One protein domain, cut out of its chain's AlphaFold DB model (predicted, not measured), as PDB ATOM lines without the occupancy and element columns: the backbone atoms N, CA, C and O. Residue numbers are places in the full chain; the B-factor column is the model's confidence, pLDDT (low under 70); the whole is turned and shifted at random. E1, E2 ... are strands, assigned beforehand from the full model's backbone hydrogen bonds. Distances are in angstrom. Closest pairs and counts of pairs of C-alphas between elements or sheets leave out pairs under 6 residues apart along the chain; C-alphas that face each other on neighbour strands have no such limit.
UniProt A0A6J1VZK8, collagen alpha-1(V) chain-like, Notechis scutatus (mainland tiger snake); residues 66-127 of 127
ATOM      1  N   LEU A  66     131.611 197.234 131.715       96.69
ATOM      2  CA  LEU A  66     130.379 197.806 131.185       96.69
ATOM      3  C   LEU A  66     129.777 198.747 132.224       96.69
ATOM      4  O   LEU A  66     129.555 198.363 133.369       96.69
ATOM      5  N   THR A  67     129.504 199.983 131.819       95.88
ATOM      6  CA  THR A  67     128.943 201.010 132.697       95.88
ATOM      7  C   THR A  67     127.947 201.882 131.947       95.88
ATOM      8  O   THR A  67     127.987 202.014 130.725       95.88
ATOM      9  N   THR A  68     127.030 202.485 132.689       96.00
ATOM     10  CA  THR A  68     126.087 203.487 132.203       96.00
ATOM     11  C   THR A  68     126.078 204.609 133.227       96.00
ATOM     12  O   THR A  68     125.585 204.439 134.339       96.00
ATOM     13  N   VAL A  69     126.679 205.743 132.874       96.12
ATOM     14  CA  VAL A  69     126.978 206.822 133.818       96.12
ATOM     15  C   VAL A  69     126.646 208.174 133.210       96.12
ATOM     16  O   VAL A  69     126.836 208.393 132.019       96.12
ATOM     17  N   LYS A  70     126.179 209.087 134.062       96.50
ATOM     18  CA  LYS A  70     126.026 210.507 133.759       96.50
ATOM     19  C   LYS A  70     126.923 211.310 134.690       96.50
ATOM     20  O   LYS A  70     126.576 211.528 135.853       96.50
ATOM     21  N   ALA A  71     128.075 211.749 134.198       96.12
ATOM     22  CA  ALA A  71     128.986 212.560 134.996       96.12
ATOM     23  C   ALA A  71     128.524 214.025 135.070       96.12
ATOM     24  O   ALA A  71     127.802 214.532 134.209       96.12
ATOM     25  N   LYS A  72     128.967 214.747 136.105       94.81
ATOM     26  CA  LYS A  72     128.771 216.201 136.181       94.81
ATOM     27  C   LYS A  72     129.519 216.867 135.022       94.81
ATOM     28  O   LYS A  72     130.691 216.571 134.807       94.81
ATOM     29  N   LYS A  73     128.864 217.795 134.315       97.12
ATOM     30  CA  LYS A  73     129.473 218.515 133.187       97.12
ATOM     31  C   LYS A  73     130.798 219.171 133.596       97.12
ATOM     32  O   LYS A  73     130.822 219.944 134.551       97.12
ATOM     33  N   GLY A  74     131.866 218.873 132.859       96.19
ATOM     34  CA  GLY A  74     133.222 219.369 133.103       96.19
ATOM     35  C   GLY A  74     133.919 218.759 134.323       96.19
ATOM     36  O   GLY A  74     135.009 219.202 134.663       96.19
ATOM     37  N   GLY A  75     133.303 217.782 134.995       94.06
ATOM     38  CA  GLY A  75     133.931 217.058 136.094       94.06
ATOM     39  C   GLY A  75     135.037 216.125 135.606       94.06
ATOM     40  O   GLY A  75     134.994 215.641 134.472       94.06
ATOM     41  N   GLN A  76     135.995 215.865 136.489       94.69
ATOM     42  CA  GLN A  76     137.049 214.876 136.309       94.69
ATOM     43  C   GLN A  76     137.145 214.049 137.592       94.69
ATOM     44  O   GLN A  76     137.205 214.620 138.682       94.69
ATOM     45  N   ALA A  77     137.049 212.729 137.470       94.50
ATOM     46  CA  ALA A  77     137.082 211.790 138.591       94.50
ATOM     47  C   ALA A  77     137.318 210.367 138.077       94.50
ATOM     48  O   ALA A  77     137.003 210.076 136.928       94.50
ATOM     49  N   PHE A  78     137.771 209.453 138.932       95.50
ATOM     50  CA  PHE A  78     137.700 208.027 138.621       95.50
ATOM     51  C   PHE A  78     136.268 207.512 138.813       95.50
ATOM     52  O   PHE A  78     135.639 207.772 139.837       95.50
ATOM     53  N   LEU A  79     135.750 206.785 137.821       95.75
ATOM     54  CA  LEU A  79     134.516 206.006 137.933       95.75
ATOM     55  C   LEU A  79     134.709 204.822 138.885       95.75
ATOM     56  O   LEU A  79     133.840 204.529 139.699       95.75
ATOM     57  N   ILE A  80     135.835 204.129 138.731       95.38
ATOM     58  CA  ILE A  80     136.251 202.989 139.540       95.38
ATOM     59  C   ILE A  80     137.767 203.033 139.684       95.38
ATOM     60  O   ILE A  80     138.474 203.339 138.718       95.38
ATOM     61  N   SER A  81     138.234 202.682 140.876       95.94
ATOM     62  CA  SER A  81     139.637 202.440 141.177       95.94
ATOM     63  C   SER A  81     139.760 201.112 141.917       95.94
ATOM     64  O   SER A  81     138.967 200.826 142.815       95.94
ATOM     65  N   ILE A  82     140.743 200.301 141.539       95.31
ATOM     66  CA  ILE A  82     141.094 199.053 142.220       95.31
ATOM     67  C   ILE A  82     142.480 199.242 142.810       95.31
ATOM     68  O   ILE A  82     143.395 199.671 142.110       95.31
ATOM     69  N   TYR A  83     142.622 198.923 144.091       93.50
ATOM     70  CA  TYR A  83     143.861 199.098 144.837       93.50
ATOM     71  C   TYR A  83     144.412 197.741 145.268       93.50
ATOM     72  O   TYR A  83     143.642 196.818 145.551       93.50
ATOM     73  N   ASN A  84     145.737 197.618 145.332       90.00
ATOM     74  CA  ASN A  84     146.376 196.486 145.997       90.00
ATOM     75  C   ASN A  84     146.306 196.636 147.532       90.00
ATOM     76  O   ASN A  84     145.824 197.639 148.062       90.00
ATOM     77  N   GLU A  85     146.816 195.644 148.265       89.19
ATOM     78  CA  GLU A  85     146.791 195.626 149.739       89.19
ATOM     79  C   GLU A  85     147.613 196.756 150.390       89.19
ATOM     80  O   GLU A  85     147.413 197.067 151.561       89.19
ATOM     81  N   GLN A  86     148.505 197.405 149.634       90.69
ATOM     82  CA  GLN A  86     149.302 198.554 150.076       90.69
ATOM     83  C   GLN A  86     148.612 199.901 149.788       90.69
ATOM     84  O   GLN A  86     149.155 200.950 150.127       90.69
ATOM     85  N   GLY A  87     147.424 199.895 149.169       90.50
ATOM     86  CA  GLY A  87     146.687 201.106 148.801       90.50
ATOM     87  C   GLY A  87     147.159 201.762 147.500       90.50
ATOM     88  O   GLY A  87     146.775 202.895 147.217       90.50
ATOM     89  N   ILE A  88     147.968 201.068 146.697       89.94
ATOM     90  CA  ILE A  88     148.430 201.550 145.390       89.94
ATOM     91  C   ILE A  88     147.363 201.225 144.344       89.94
ATOM     92  O   ILE A  88     146.876 200.094 144.282       89.94
ATOM     93  N   GLN A  89     146.982 202.213 143.533       92.81
ATOM     94  CA  GLN A  89     145.972 202.051 142.490       92.81
ATOM     95  C   GLN A  89     146.531 201.211 141.338       92.81
ATOM     96  O   GLN A  89     147.429 201.652 140.640       92.81
ATOM     97  N   GLN A  90     145.974 200.020 141.133       93.19
ATOM     98  CA  GLN A  90     146.392 199.074 140.094       93.19
ATOM     99  C   GLN A  90     145.542 199.174 138.830       93.19
ATOM    100  O   GLN A  90     146.028 198.887 137.748       93.19
ATOM    101  N   VAL A  91     144.267 199.561 138.953       95.38
ATOM    102  CA  VAL A  91     143.361 199.793 137.817       95.38
ATOM    103  C   VAL A  91     142.533 201.045 138.086       95.38
ATOM    104  O   VAL A  91     142.104 201.285 139.218       95.38
ATOM    105  N   GLY A  92     142.277 201.849 137.058       96.81
ATOM    106  CA  GLY A  92     141.442 203.041 137.136       96.81
ATOM    107  C   GLY A  92     140.739 203.353 135.824       96.81
ATOM    108  O   GLY A  92     141.369 203.383 134.773       96.81
ATOM    109  N   VAL A  93     139.442 203.653 135.881       97.00
ATOM    110  CA  VAL A  93     138.697 204.190 134.731       97.00
ATOM    111  C   VAL A  93     138.348 205.638 135.013       97.00
ATOM    112  O   VAL A  93     137.579 205.920 135.931       97.00
ATOM    113  N   GLU A  94     138.885 206.562 134.229       97.31
ATOM    114  CA  GLU A  94     138.602 207.980 134.401       97.31
ATOM    115  C   GLU A  94     137.303 208.416 133.700       97.31
ATOM    116  O   GLU A  94     136.958 207.971 132.606       97.31
ATOM    117  N   LEU A  95     136.588 209.349 134.326       96.88
ATOM    118  CA  LEU A  95     135.555 210.182 133.723       96.88
ATOM    119  C   LEU A  95     136.141 211.565 133.476       96.88
ATOM    120  O   LEU A  95     136.660 212.201 134.389       96.88
ATOM    121  N   GLY A  96     136.004 212.063 132.253       97.12
ATOM    122  CA  GLY A  96     136.539 213.360 131.875       97.12
ATOM    123  C   GLY A  96     136.574 213.546 130.366       97.12
ATOM    124  O   GLY A  96     136.024 212.746 129.601       97.12
ATOM    125  N   ARG A  97     137.257 214.605 129.933       96.94
ATOM    126  CA  ARG A  97     137.638 214.796 128.533       96.94
ATOM    127  C   ARG A  97     138.936 214.046 128.266       96.94
ATOM    128  O   ARG A  97     139.906 214.271 128.972       96.94
ATOM    129  N   SER A  98     138.956 213.251 127.201       96.69
ATOM    130  CA  SER A  98     140.046 212.337 126.865       96.69
ATOM    131  C   SER A  98     140.416 211.458 128.065       96.69
ATOM    132  O   SER A  98     141.519 211.599 128.580       96.69
ATOM    133  N   PRO A  99     139.484 210.623 128.560       96.88
ATOM    134  CA  PRO A  99     139.707 209.858 129.779       96.88
ATOM    135  C   PRO A  99     140.875 208.886 129.615       96.88
ATOM    136  O   PRO A  99     141.117 208.364 128.519       96.88
ATOM    137  N   VAL A 100     141.563 208.631 130.719       96.50
ATOM    138  CA  VAL A 100     142.613 207.622 130.827       96.50
ATOM    139  C   VAL A 100     142.044 206.312 131.379       96.50
ATOM    140  O   VAL A 100     141.197 206.307 132.278       96.50
ATOM    141  N   PHE A 101     142.527 205.187 130.853       96.81
ATOM    142  CA  PHE A 101     142.434 203.897 131.530       96.81
ATOM    143  C   PHE A 101     143.788 203.573 132.151       96.81
ATOM    144  O   PHE A 101     144.750 203.286 131.447       96.81
ATOM    145  N   LEU A 102     143.857 203.679 133.472       96.12
ATOM    146  CA  LEU A 102     145.037 203.360 134.259       96.12
ATOM    147  C   LEU A 102     145.055 201.858 134.510       96.12
ATOM    148  O   LEU A 102     144.051 201.300 134.959       96.12
ATOM    149  N   TYR A 103     146.193 201.222 134.257       94.81
ATOM    150  CA  TYR A 103     146.464 199.879 134.741       94.81
ATOM    151  C   TYR A 103     147.967 199.680 134.937       94.81
ATOM    152  O   TYR A 103     148.759 200.223 134.169       94.81
ATOM    153  N   GLU A 104     148.335 198.890 135.938       91.19
ATOM    154  CA  GLU A 104     149.705 198.452 136.198       91.19
ATOM    155  C   GLU A 104     149.712 196.930 136.381       91.19
ATOM    156  O   GLU A 104     148.822 196.360 137.016       91.19
ATOM    157  N   ASP A 105     150.702 196.260 135.798       85.69
ATOM    158  CA  ASP A 105     151.004 194.865 136.092       85.69
ATOM    159  C   ASP A 105     151.902 194.738 137.338       85.69
ATOM    160  O   ASP A 105     152.329 195.714 137.956       85.69
ATOM    161  N   HIS A 106     152.235 193.503 137.707       81.75
ATOM    162  CA  HIS A 106     153.128 193.205 138.832       81.75
ATOM    163  C   HIS A 106     154.571 193.728 138.662       81.75
ATOM    164  O   HIS A 106     155.370 193.602 139.590       81.75
ATOM    165  N   MET A 107     154.926 194.266 137.490       88.00
ATOM    166  CA  MET A 107     156.197 194.930 137.198       88.00
ATOM    167  C   MET A 107     156.042 196.457 137.088       88.00
ATOM    168  O   MET A 107     156.962 197.108 136.586       88.00
ATOM    169  N   GLU A 108     154.905 197.017 137.520       86.25
ATOM    170  CA  GLU A 108     154.579 198.451 137.460       86.25
ATOM    171  C   GLU A 108     154.553 198.998 136.020       86.25
ATOM    172  O   GLU A 108     154.963 200.130 135.745       86.25
ATOM    173  N   LYS A 109     154.111 198.175 135.058       90.88
ATOM    174  CA  LYS A 109     153.984 198.566 133.647       90.88
ATOM    175  C   LYS A 109     152.538 198.483 133.152       90.88
ATOM    176  O   LYS A 109     151.810 197.580 133.558       90.88
ATOM    177  N   PRO A 110     152.137 199.331 132.188       93.62
ATOM    178  CA  PRO A 110     152.879 200.468 131.631       93.62
ATOM    179  C   PRO A 110     153.081 201.610 132.643       93.62
ATOM    180  O   PRO A 110     152.331 201.726 133.600       93.62
ATOM    181  N   GLY A 111     154.075 202.472 132.405       90.94
ATOM    182  CA  GLY A 111     154.222 203.716 133.167       90.94
ATOM    183  C   GLY A 111     153.129 204.743 132.823       90.94
ATOM    184  O   GLY A 111     152.471 204.608 131.785       90.94
ATOM    185  N   PRO A 112     152.946 205.803 133.634       89.19
ATOM    186  CA  PRO A 112     151.847 206.759 133.472       89.19
ATOM    187  C   PRO A 112     151.738 207.426 132.097       89.19
ATOM    188  O   PRO A 112     150.641 207.708 131.614       89.19
ATOM    189  N   GLU A 113     152.866 207.665 131.434       91.62
ATOM    190  CA  GLU A 113     152.944 208.218 130.080       91.62
ATOM    191  C   GLU A 113     152.418 207.274 128.989       91.62
ATOM    192  O   GLU A 113     152.117 207.710 127.877       91.62
ATOM    193  N   ASN A 114     152.307 205.988 129.317       95.31
ATOM    194  CA  ASN A 114     151.911 204.907 128.426       95.31
ATOM    195  C   ASN A 114     150.500 204.375 128.730       95.31
ATOM    196  O   ASN A 114     150.053 203.431 128.075       95.31
ATOM    197  N   TYR A 115     149.769 204.981 129.674       95.81
ATOM    198  CA  TYR A 115     148.368 204.635 129.898       95.81
ATOM    199  C   TYR A 115     147.517 204.914 128.651       95.81
ATOM    200  O   TYR A 115     147.652 205.976 128.026       95.81
ATOM    201  N   PRO A 116     146.602 203.997 128.282       96.44
ATOM    202  CA  PRO A 116     145.643 204.237 127.220       96.44
ATOM    203  C   PRO A 116     144.865 205.538 127.433       96.44
ATOM    204  O   PRO A 116     144.141 205.710 128.414       96.44
ATOM    205  N   LEU A 117     145.001 206.446 126.466       96.19
ATOM    206  CA  LEU A 117     144.322 207.735 126.430       96.19
ATOM    207  C   LEU A 117     143.271 207.739 125.317       96.19
ATOM    208  O   LEU A 117     143.607 207.735 124.128       96.19
ATOM    209  N   PHE A 118     141.995 207.838 125.681       96.00
ATOM    210  CA  PHE A 118     140.899 207.846 124.711       96.00
ATOM    211  C   PHE A 118     140.644 209.251 124.153       96.00
ATOM    212  O   PHE A 118     139.701 209.948 124.531       96.00
ATOM    213  N   ARG A 119     141.510 209.693 123.236       96.19
ATOM    214  CA  ARG A 119     141.434 211.033 122.630       96.19
ATOM    215  C   ARG A 119     140.113 211.263 121.892       96.19
ATOM    216  O   ARG A 119     139.622 210.398 121.178       96.19
ATOM    217  N   GLY A 120     139.572 212.474 122.022       95.44
ATOM    218  CA  GLY A 120     138.356 212.895 121.314       95.44
ATOM    219  C   GLY A 120     137.046 212.457 121.976       95.44
ATOM    220  O   GLY A 120     135.978 212.845 121.508       95.44
ATOM    221  N   ILE A 121     137.113 211.715 123.085       95.75
ATOM    222  CA  ILE A 121     135.952 211.327 123.890       95.75
ATOM    223  C   ILE A 121     135.769 212.322 125.041       95.75
ATOM    224  O   ILE A 121     136.737 212.831 125.599       95.75
ATOM    225  N   ASN A 122     134.523 212.616 125.413       96.00
ATOM    226  CA  ASN A 122     134.214 213.383 126.616       96.00
ATOM    227  C   ASN A 122     133.118 212.684 127.423       96.00
ATOM    228  O   ASN A 122     131.945 212.795 127.082       96.00
ATOM    229  N   LEU A 123     133.507 211.999 128.500       96.50
ATOM    230  CA  LEU A 123     132.586 211.298 129.402       96.50
ATOM    231  C   LEU A 123     131.959 212.225 130.456       96.50
ATOM    232  O   LEU A 123     131.120 211.785 131.238       96.50
ATOM    233  N   SER A 124     132.352 213.502 130.492       96.75
ATOM    234  CA  SER A 124     131.799 214.516 131.395       96.75
ATOM    235  C   SER A 124     131.146 215.679 130.652       96.75
ATOM    236  O   SER A 124     131.268 216.847 131.018       96.75
ATOM    237  N   ASP A 125     130.391 215.382 129.596       95.88
ATOM    238  CA  ASP A 125     129.590 216.376 128.872       95.88
ATOM    239  C   ASP A 125     128.275 216.755 129.591       95.88
ATOM    240  O   ASP A 125     127.649 217.769 129.260       95.88
ATOM    241  N   GLY A 126     127.904 215.998 130.627       94.62
ATOM    242  CA  GLY A 126     126.694 216.200 131.418       94.62
ATOM    243  C   GLY A 126     125.449 215.542 130.839       94.62
ATOM    244  O   GLY A 126     124.350 215.883 131.295       94.62
ATOM    245  N   LYS A 127     125.591 214.665 129.842       91.00
ATOM    246  CA  LYS A 127     124.478 213.923 129.258       91.00
ATOM    247  C   LYS A 127     124.346 212.552 129.879       91.00
ATOM    248  O   LYS A 127     125.355 211.847 130.062       91.00
TER     249      LYS A 127
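AT A GLANCE: This is residues 66 to 127 of the 127 residues of the protein "collagen alpha-1(V) chain-like" of Notechis scutatus (mainland tiger snake) (UniProt A0A6J1VZK8). With little regular structure, this is a small, elongated slab: a three-strand hairpin sheet, E1, E2 and E3, with the long unnamed stretch of residues 104 to 127 folding back beside E3. The printed part has 62 residues, no named helix and three strands, 17 residues in named elements, class all strand. The sheet, order E1, E2, E3, is antiparallel and a meander, each strand the antiparallel neighbour of the one before. It is only just compact, close to loose, with a radius of gyration of the C-alphas of 12.5 A and spans of 37 by 22 by 19 A.

IN THESE COORDINATES: E1, residues 77 to 83, begins at C-alpha 77 (137.082, 211.790, 138.591) and is 15.7 A long. E2, residues 89 to 95, is 15.9 A long. E3, residues 101 to 103, is 6.5 A long and ends at C-alpha 103 (146.464, 199.879, 134.741).

HOW THE PARTS SIT: The hairpin E1 and E2 is antiparallel at 166 degrees, with N 79 and O 93 within hydrogen-bond range at 2.8 A. The hairpin E2 and E3 is antiparallel at 178 degrees, with N 92 and O 102 at 2.8 A.

THE WHOLE: The C-alphas farthest apart, of Met 107 and Lys 127, are 37.8 A apart. The printed part has no cut, both links are tight, and no printed residue is under 70 in pLDDT.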